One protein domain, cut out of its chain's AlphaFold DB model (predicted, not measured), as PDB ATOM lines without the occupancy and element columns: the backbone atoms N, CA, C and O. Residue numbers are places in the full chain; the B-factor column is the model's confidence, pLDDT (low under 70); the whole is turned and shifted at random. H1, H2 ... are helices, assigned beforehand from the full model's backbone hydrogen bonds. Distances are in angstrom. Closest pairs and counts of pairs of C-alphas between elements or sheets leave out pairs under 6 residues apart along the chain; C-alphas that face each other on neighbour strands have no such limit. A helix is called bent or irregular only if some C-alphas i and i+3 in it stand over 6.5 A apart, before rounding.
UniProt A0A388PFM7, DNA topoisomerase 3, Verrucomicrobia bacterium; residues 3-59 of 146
ATOM      1  N   ASN A   3      25.487 -24.492  12.182       95.50
ATOM      2  CA  ASN A   3      24.226 -24.808  12.833       95.50
ATOM      3  C   ASN A   3      23.405 -25.727  11.925       95.50
ATOM      4  O   ASN A   3      22.818 -25.262  10.945       95.50
ATOM      5  N   ALA A   4      23.375 -27.013  12.259       95.44
ATOM      6  CA  ALA A   4      22.590 -28.036  11.573       95.44
ATOM      7  C   ALA A   4      21.386 -28.524  12.400       95.44
ATOM      8  O   ALA A   4      20.790 -29.540  12.058       95.44
ATOM      9  N   CYS A   5      21.022 -27.824  13.482       95.12
ATOM     10  CA  CYS A   5      19.810 -28.130  14.238       95.12
ATOM     11  C   CYS A   5      18.552 -27.878  13.392       95.12
ATOM     12  O   CYS A   5      18.604 -27.195  12.365       95.12
ATOM     13  N   ASP A   6      17.405 -28.380  13.843       94.12
ATOM     14  CA  ASP A   6      16.139 -28.237  13.122       94.12
ATOM     15  C   ASP A   6      15.830 -26.784  12.738       94.12
ATOM     16  O   ASP A   6      16.180 -25.832  13.444       94.12
ATOM     17  N   ALA A   7      15.173 -26.607  11.593       93.38
ATOM     18  CA  ALA A   7      14.785 -25.311  11.049       93.38
ATOM     19  C   ALA A   7      13.644 -24.674  11.867       93.38
ATOM     20  O   ALA A   7      12.477 -24.692  11.478       93.38
ATOM     21  N   GLY A   8      13.971 -24.108  13.029       94.25
ATOM     22  CA  GLY A   8      12.993 -23.508  13.930       94.25
ATOM     23  C   GLY A   8      13.621 -22.829  15.145       94.25
ATOM     24  O   GLY A   8      14.829 -22.887  15.357       94.25
ATOM     25  N   ARG A   9      12.768 -22.199  15.966       95.12
ATOM     26  CA  ARG A   9      13.173 -21.454  17.176       95.12
ATOM     27  C   ARG A   9      14.049 -22.273  18.121       95.12
ATOM     28  O   ARG A   9      15.095 -21.795  18.542       95.12
ATOM     29  N   GLU A  10      13.645 -23.508  18.418       95.06
ATOM     30  CA  GLU A  10      14.393 -24.364  19.347       95.06
ATOM     31  C   GLU A  10      15.763 -24.755  18.796       95.06
ATOM     32  O   GLU A  10      16.739 -24.761  19.540       95.06
ATOM     33  N   GLY A  11      15.854 -25.020  17.490       95.25
ATOM     34  CA  GLY A  11      17.121 -25.345  16.845       95.25
ATOM     35  C   GLY A  11      18.120 -24.189  16.912       95.25
ATOM     36  O   GLY A  11      19.293 -24.416  17.205       95.25
ATOM     37  N   GLU A  12      17.663 -22.945  16.720       96.06
ATOM     38  CA  GLU A  12      18.521 -21.768  16.923       96.06
ATOM     39  C   GLU A  12      18.964 -21.631  18.382       96.06
ATOM     40  O   GLU A  12      20.142 -21.394  18.649       96.06
ATOM     41  N   LEU A  13      18.041 -21.811  19.333       96.88
ATOM     42  CA  LEU A  13      18.326 -21.662  20.759       96.88
ATOM     43  C   LEU A  13      19.357 -22.680  21.261       96.88
ATOM     44  O   LEU A  13      20.266 -22.313  22.005       96.88
ATOM     45  N   ILE A  14      19.237 -23.947  20.856       96.44
ATOM     46  CA  ILE A  14      20.146 -25.022  21.282       96.44
ATOM     47  C   ILE A  14      21.582 -24.681  20.902       96.44
ATOM     48  O   ILE A  14      22.466 -24.655  21.763       96.44
ATOM     49  N   LEU A  15      21.821 -24.392  19.621       95.56
ATOM     50  CA  LEU A  15      23.171 -24.106  19.169       95.56
ATOM     51  C   LEU A  15      23.677 -22.768  19.720       95.56
ATOM     52  O   LEU A  15      24.845 -22.680  20.091       95.56
ATOM     53  N   HIS A  16      22.818 -21.752  19.824       94.81
ATOM     54  CA  HIS A  16      23.185 -20.478  20.437       94.81
ATOM     55  C   HIS A  16      23.684 -20.663  21.877       94.81
ATOM     56  O   HIS A  16      24.731 -20.123  22.237       94.81
ATOM     57  N   ASN A  17      22.995 -21.479  22.680       95.62
ATOM     58  CA  ASN A  17      23.413 -21.785  24.047       95.62
ATOM     59  C   ASN A  17      24.758 -22.515  24.075       95.62
ATOM     60  O   ASN A  17      25.653 -22.111  24.813       95.62
ATOM     61  N   ILE A  18      24.935 -23.552  23.245       95.06
ATOM     62  CA  ILE A  18      26.204 -24.289  23.154       95.06
ATOM     63  C   ILE A  18      27.337 -23.340  22.756       95.06
ATOM     64  O   ILE A  18      28.359 -23.278  23.433       95.06
ATOM     65  N   TYR A  19      27.150 -22.566  21.689       94.31
ATOM     66  CA  TYR A  19      28.150 -21.625  21.191       94.31
ATOM     67  C   TYR A  19      28.540 -20.604  22.266       94.31
ATOM     68  O   TYR A  19      29.727 -20.435  22.544       94.31
ATOM     69  N   THR A  20      27.554 -20.009  22.940       93.69
ATOM     70  CA  THR A  20      27.771 -19.047  24.029       93.69
ATOM     71  C   THR A  20      28.547 -19.671  25.188       93.69
ATOM     72  O   THR A  20      29.514 -19.080  25.669       93.69
ATOM     73  N   LEU A  21      28.195 -20.894  25.598       95.12
ATOM     74  CA  LEU A  21      28.871 -21.608  26.686       95.12
ATOM     75  C   LEU A  21      30.315 -21.996  26.349       95.12
ATOM     76  O   LEU A  21      31.150 -22.073  27.246       95.12
ATOM     77  N   THR A  22      30.637 -22.221  25.073       94.19
ATOM     78  CA  THR A  22      32.019 -22.543  24.673       94.19
ATOM     79  C   THR A  22      32.977 -21.354  24.774       94.19
ATOM     80  O   THR A  22      34.191 -21.560  24.757       94.19
ATOM     81  N   GLY A  23      32.467 -20.116  24.818       93.50
ATOM     82  CA  GLY A  23      33.273 -18.890  24.858       93.50
ATOM     83  C   GLY A  23      34.163 -18.657  23.627       93.50
ATOM     84  O   GLY A  23      35.002 -17.755  23.633       93.50
ATOM     85  N   ARG A  24      34.023 -19.464  22.567       89.12
ATOM     86  CA  ARG A  24      34.863 -19.389  21.364       89.12
ATOM     87  C   ARG A  24      34.208 -18.539  20.282       89.12
ATOM     88  O   ARG A  24      33.009 -18.623  20.060       89.12
ATOM     89  N   LYS A  25      35.020 -17.780  19.541       89.00
ATOM     90  CA  LYS A  25      34.579 -16.944  18.410       89.00
ATOM     91  C   LYS A  25      34.888 -17.615  17.074       89.00
ATOM     92  O   LYS A  25      35.740 -17.161  16.317       89.00
ATOM     93  N   LEU A  26      34.247 -18.752  16.817       90.88
ATOM     94  CA  LEU A  26      34.370 -19.440  15.528       90.88
ATOM     95  C   LEU A  26      33.358 -18.870  14.525       90.88
ATOM     96  O   LEU A  26      32.231 -18.590  14.939       90.88
ATOM     97  N   PRO A  27      33.698 -18.764  13.226       92.69
ATOM     98  CA  PRO A  27      32.726 -18.420  12.196       92.69
ATOM     99  C   PRO A  27      31.535 -19.377  12.252       92.69
ATOM    100  O   PRO A  27      31.724 -20.602  12.296       92.69
ATOM    101  N   LEU A  28      30.327 -18.819  12.277       93.38
ATOM    102  CA  LEU A  28      29.084 -19.570  12.370       93.38
ATOM    103  C   LEU A  28      28.278 -19.397  11.082       93.38
ATOM    104  O   LEU A  28      28.096 -18.289  10.586       93.38
ATOM    105  N   GLN A  29      27.824 -20.516  10.532       95.94
ATOM    106  CA  GLN A  29      26.934 -20.573   9.377       95.94
ATOM    107  C   GLN A  29      25.693 -21.380   9.732       95.94
ATOM    108  O   GLN A  29      25.730 -22.203  10.648       95.94
ATOM    109  N   ARG A  30      24.604 -21.177   8.995       96.69
ATOM    110  CA  ARG A  30      23.322 -21.828   9.243       96.69
ATOM    111  C   ARG A  30      22.910 -22.719   8.073       96.69
ATOM    112  O   ARG A  30      22.700 -22.241   6.964       96.69
ATOM    113  N   LEU A  31      22.740 -24.012   8.344       96.75
ATOM    114  CA  LEU A  31      22.143 -24.976   7.420       96.75
ATOM    115  C   LEU A  31      20.624 -25.007   7.627       96.75
ATOM    116  O   LEU A  31      20.176 -25.431   8.684       96.75
ATOM    117  N   TRP A  32      19.824 -24.589   6.646       95.31
ATOM    118  CA  TRP A  32      18.363 -24.525   6.789       95.31
ATOM    119  C   TRP A  32      17.661 -25.638   6.004       95.31
ATOM    120  O   TRP A  32      17.369 -25.482   4.821       95.31
ATOM    121  N   LEU A  33      17.390 -26.767   6.664       92.50
ATOM    122  CA  LEU A  33      16.754 -27.932   6.043       92.50
ATOM    123  C   LEU A  33      15.227 -27.860   6.141       92.50
ATOM    124  O   LEU A  33      14.673 -27.784   7.234       92.50
ATOM    125  N   THR A  34      14.538 -27.949   5.002       87.25
ATOM    126  CA  THR A  34      13.073 -28.131   4.943       87.25
ATOM    127  C   THR A  34      12.667 -29.600   4.811       87.25
ATOM    128  O   THR A  34      11.519 -29.949   5.076       87.25
ATOM    129  N   SER A  35      13.600 -30.466   4.401       91.56
ATOM    130  CA  SER A  35      13.396 -31.902   4.206       91.56
ATOM    131  C   SER A  35      14.684 -32.691   4.452       91.56
ATOM    132  O   SER A  35      15.781 -32.187   4.202       91.56
ATOM    133  N   MET A  36      14.526 -33.944   4.890       93.19
ATOM    134  CA  MET A  36      15.602 -34.897   5.202       93.19
ATOM    135  C   MET A  36      16.043 -35.747   3.997       93.19
ATOM    136  O   MET A  36      16.756 -36.734   4.156       93.19
ATOM    137  N   THR A  37      15.609 -35.416   2.779       95.50
ATOM    138  CA  THR A  37      16.066 -36.126   1.577       95.50
ATOM    139  C   THR A  37      17.519 -35.777   1.250       95.50
ATOM    140  O   THR A  37      17.944 -34.631   1.409       95.50
ATOM    141  N   ASN A  38      18.281 -36.740   0.719       94.62
ATOM    142  CA  ASN A  38      19.688 -36.526   0.349       94.62
ATOM    143  C   ASN A  38      19.876 -35.336  -0.605       94.62
ATOM    144  O   ASN A  38      20.810 -34.557  -0.448       94.62
ATOM    145  N   THR A  39      18.966 -35.156  -1.565       94.12
ATOM    146  CA  THR A  39      19.005 -34.033  -2.511       94.12
ATOM    147  C   THR A  39      18.819 -32.681  -1.817       94.12
ATOM    148  O   THR A  39      19.580 -31.754  -2.082       94.12
ATOM    149  N   SER A  40      17.860 -32.578  -0.888       92.75
ATOM    150  CA  SER A  40      17.608 -31.376  -0.078       92.75
ATOM    151  C   SER A  40      18.802 -31.033   0.813       92.75
ATOM    152  O   SER A  40      19.212 -29.873   0.892       92.75
ATOM    153  N   ILE A  41      19.400 -32.047   1.439       94.56
ATOM    154  CA  ILE A  41      20.573 -31.885   2.300       94.56
ATOM    155  C   ILE A  41      21.751 -31.335   1.494       94.56
ATOM    156  O   ILE A  41      22.308 -30.301   1.863       94.56
ATOM    157  N   LEU A  42      22.093 -31.966   0.366       94.81
ATOM    158  CA  LEU A  42      23.198 -31.524  -0.490       94.81
ATOM    159  C   LEU A  42      22.981 -30.098  -1.015       94.81
ATOM    160  O   LEU A  42      23.889 -29.270  -0.937       94.81
ATOM    161  N   ALA A  43      21.770 -29.782  -1.482       93.69
ATOM    162  CA  ALA A  43      21.429 -28.442  -1.961       93.69
ATOM    163  C   ALA A  43      21.526 -27.373  -0.856       93.69
ATOM    164  O   ALA A  43      21.947 -26.245  -1.119       93.69
ATOM    165  N   SER A  44      21.171 -27.726   0.382       93.75
ATOM    166  CA  SER A  44      21.237 -26.816   1.532       93.75
ATOM    167  C   SER A  44      22.670 -26.599   2.016       93.75
ATOM    168  O   SER A  44      23.022 -25.487   2.400       93.75
ATOM    169  N   PHE A  45      23.525 -27.624   1.956       95.12
ATOM    170  CA  PHE A  45      24.956 -27.475   2.239       95.12
ATOM    171  C   PHE A  45      25.676 -26.629   1.187       95.12
ATOM    172  O   PHE A  45      26.604 -25.901   1.530       95.12
ATOM    173  N   ALA A  46      25.237 -26.680  -0.073       95.50
ATOM    174  CA  ALA A  46      25.750 -25.791  -1.113       95.50
ATOM    175  C   ALA A  46      25.343 -24.320  -0.889       95.50
ATOM    176  O   ALA A  46      26.039 -23.421  -1.352       95.50
ATOM    177  N   ASN A  47      24.249 -24.068  -0.159       94.69
ATOM    178  CA  ASN A  47      23.672 -22.740   0.068       94.69
ATOM    179  C   ASN A  47      23.524 -22.428   1.566       94.69
ATOM    180  O   ASN A  47      22.426 -22.161   2.060       94.69
ATOM    181  N   LEU A  48      24.635 -22.472   2.306       96.56
ATOM    182  CA  LEU A  48      24.634 -22.114   3.724       96.56
ATOM    183  C   LEU A  48      24.275 -20.639   3.920       96.56
ATOM    184  O   LEU A  48      24.826 -19.748   3.274       96.56
ATOM    185  N   LEU A  49      23.382 -20.384   4.870       96.06
ATOM    186  CA  LEU A  49      22.993 -19.032   5.244       96.06
ATOM    187  C   LEU A  49      24.018 -18.428   6.218       96.06
ATOM    188  O   LEU A  49      24.610 -19.157   7.026       96.06
ATOM    189  N   PRO A  50      24.211 -17.098   6.202       95.44
ATOM    190  CA  PRO A  50      24.912 -16.425   7.286       95.44
ATOM    191  C   PRO A  50      24.116 -16.566   8.591       95.44
ATOM    192  O   PRO A  50      22.891 -16.678   8.578       95.44
ATOM    193  N   GLU A  51      24.809 -16.545   9.729       89.06
ATOM    194  CA  GLU A  51      24.188 -16.674  11.055       89.06
ATOM    195  C   GLU A  51      23.120 -15.599  11.320       89.06
ATOM    196  O   GLU A  51      22.020 -15.917  11.779       89.06
ATOM    197  N   SER A  52      23.378 -14.364  10.882       93.44
ATOM    198  CA  SER A  52      22.453 -13.232  11.007       93.44
ATOM    199  C   SER A  52      21.111 -13.442  10.296       93.44
ATOM    200  O   SER A  52      20.116 -12.819  10.661       93.44
ATOM    201  N   ALA A  53      21.023 -14.361   9.325       95.88
ATOM    202  CA  ALA A  53      19.783 -14.617   8.589       95.88
ATOM    203  C   ALA A  53      18.633 -15.109   9.484       95.88
ATOM    204  O   ALA A  53      17.468 -15.011   9.088       95.88
ATOM    205  N   LYS A  54      18.942 -15.681  10.660       94.88
ATOM    206  CA  LYS A  54      17.959 -16.229  11.614       94.88
ATOM    207  C   LYS A  54      18.050 -15.604  13.007       94.88
ATOM    208  O   LYS A  54      17.436 -16.116  13.941       94.88
ATOM    209  N   GLU A  55      18.720 -14.463  13.132       94.56
ATOM    210  CA  GLU A  55      18.894 -13.739  14.394       94.56
ATOM    211  C   GLU A  55      17.561 -13.436  15.098       94.56
ATOM    212  O   GLU A  55      17.370 -13.827  16.246       94.56
ATOM    213  N   GLY A  56      16.566 -12.885  14.395       96.06
ATOM    214  CA  GLY A  56      15.257 -12.614  15.007       96.06
ATOM    215  C   GLY A  56      14.534 -13.872  15.522       96.06
ATOM    216  O   GLY A  56      13.780 -13.813  16.496       96.06
ATOM    217  N   LEU A  57      14.778 -15.035  14.905       95.75
ATOM    218  CA  LEU A  57      14.201 -16.309  15.342       95.75
ATOM    219  C   LEU A  57      14.884 -16.823  16.615       95.75
ATOM    220  O   LEU A  57      14.202 -17.281  17.535       95.75
ATOM    221  N   ARG A  58      16.214 -16.706  16.661       96.19
ATOM    222  CA  ARG A  58      17.051 -16.992  17.829       96.19
ATOM    223  C   ARG A  58      16.643 -16.115  19.010       96.19
ATOM    224  O   ARG A  58      16.324 -16.641  20.071       96.19
ATOM    225  N   ASP A  59      16.558 -14.805  18.808       96.88
ATOM    226  CA  ASP A  59      16.242 -13.842  19.866       96.88
ATOM    227  C   ASP A  59      14.826 -14.054  20.415       96.88
ATOM    228  O   ASP A  59      14.611 -14.036  21.628       96.88
TER     229      ASP A  59
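This is residues 3 to 59 of the 146 residues of the protein "DNA topoisomerase 3" of Verrucomicrobia bacterium (UniProt A0A388PFM7). Two helices, H1 and H3, pack on each other about perpendicular, and a third, H2, sits by itself toward the other end of an elongated domain. A long stretch with no named element, residues 23 to 37, folds back from the end of H1 and runs the length of the domain to H2; on the way, residues 29 to 30 pair antiparallel with residues 49 to 50, just before H3. The printed part has 57 residues with three named helices, in the order H1, H2, H3, and no named strand; its class is all helix. It is compact by its radius of gyration of the C-alphas, 11.6 A, and its C-alphas span 34 by 20 by 16 A.

The printed part begins at Asn 3, whose C-alpha is at (24.226, -24.808, 12.833). H1, residues 9 to 22, is the longest helix, 20.3 A from its first to its last C-alpha; C-alpha 9 is at (13.173, -21.454, 17.176). H2, residues 38 to 46, measures 12.4 A and begins with C-alpha 38 at (19.688, -36.526, 0.349). H3, residues 51 to 59, measures 12.2 A and ends with C-alpha 59 at (16.242, -13.842, 19.866). H3 is irregular: its C-alphas 53 and 56 are 8.1 A apart, against about 5 A in a regular helix.

H1 and H3 touch, with 8 pairs of C-alphas within 8 A. Their closest C-alphas are those of Glu 12 and Arg 58, 5.1 A apart. The lines of H1 and H3 stand about perpendicular, at 75 degrees, and their centres are 11.2 A apart. H2 touches no helix: it is apart from H1 and apart from H3. In H1 and H2 every O i to N i+4 pair is within hydrogen-bond range, while in H3 2 of 5 such pairs are, beside 4 of 6 O i to N i+3 pairs.

The two C-alphas farthest apart in the domain are those of Gly 23 and Thr 39, at 34.4 A. The C-alphas of the first and last printed residues, Asn 3 and Asp 59, are 15.3 A apart. The link from H1 to H2 is long, with 15 residues, and the link from H2 to H3 is tight, with 4. Residues 20 to 26, of which 20 to 22 belong to H1, stand free. The printed part has no cut. The mean pLDDT of the printed part is 94.4, and no printed residue is under 70.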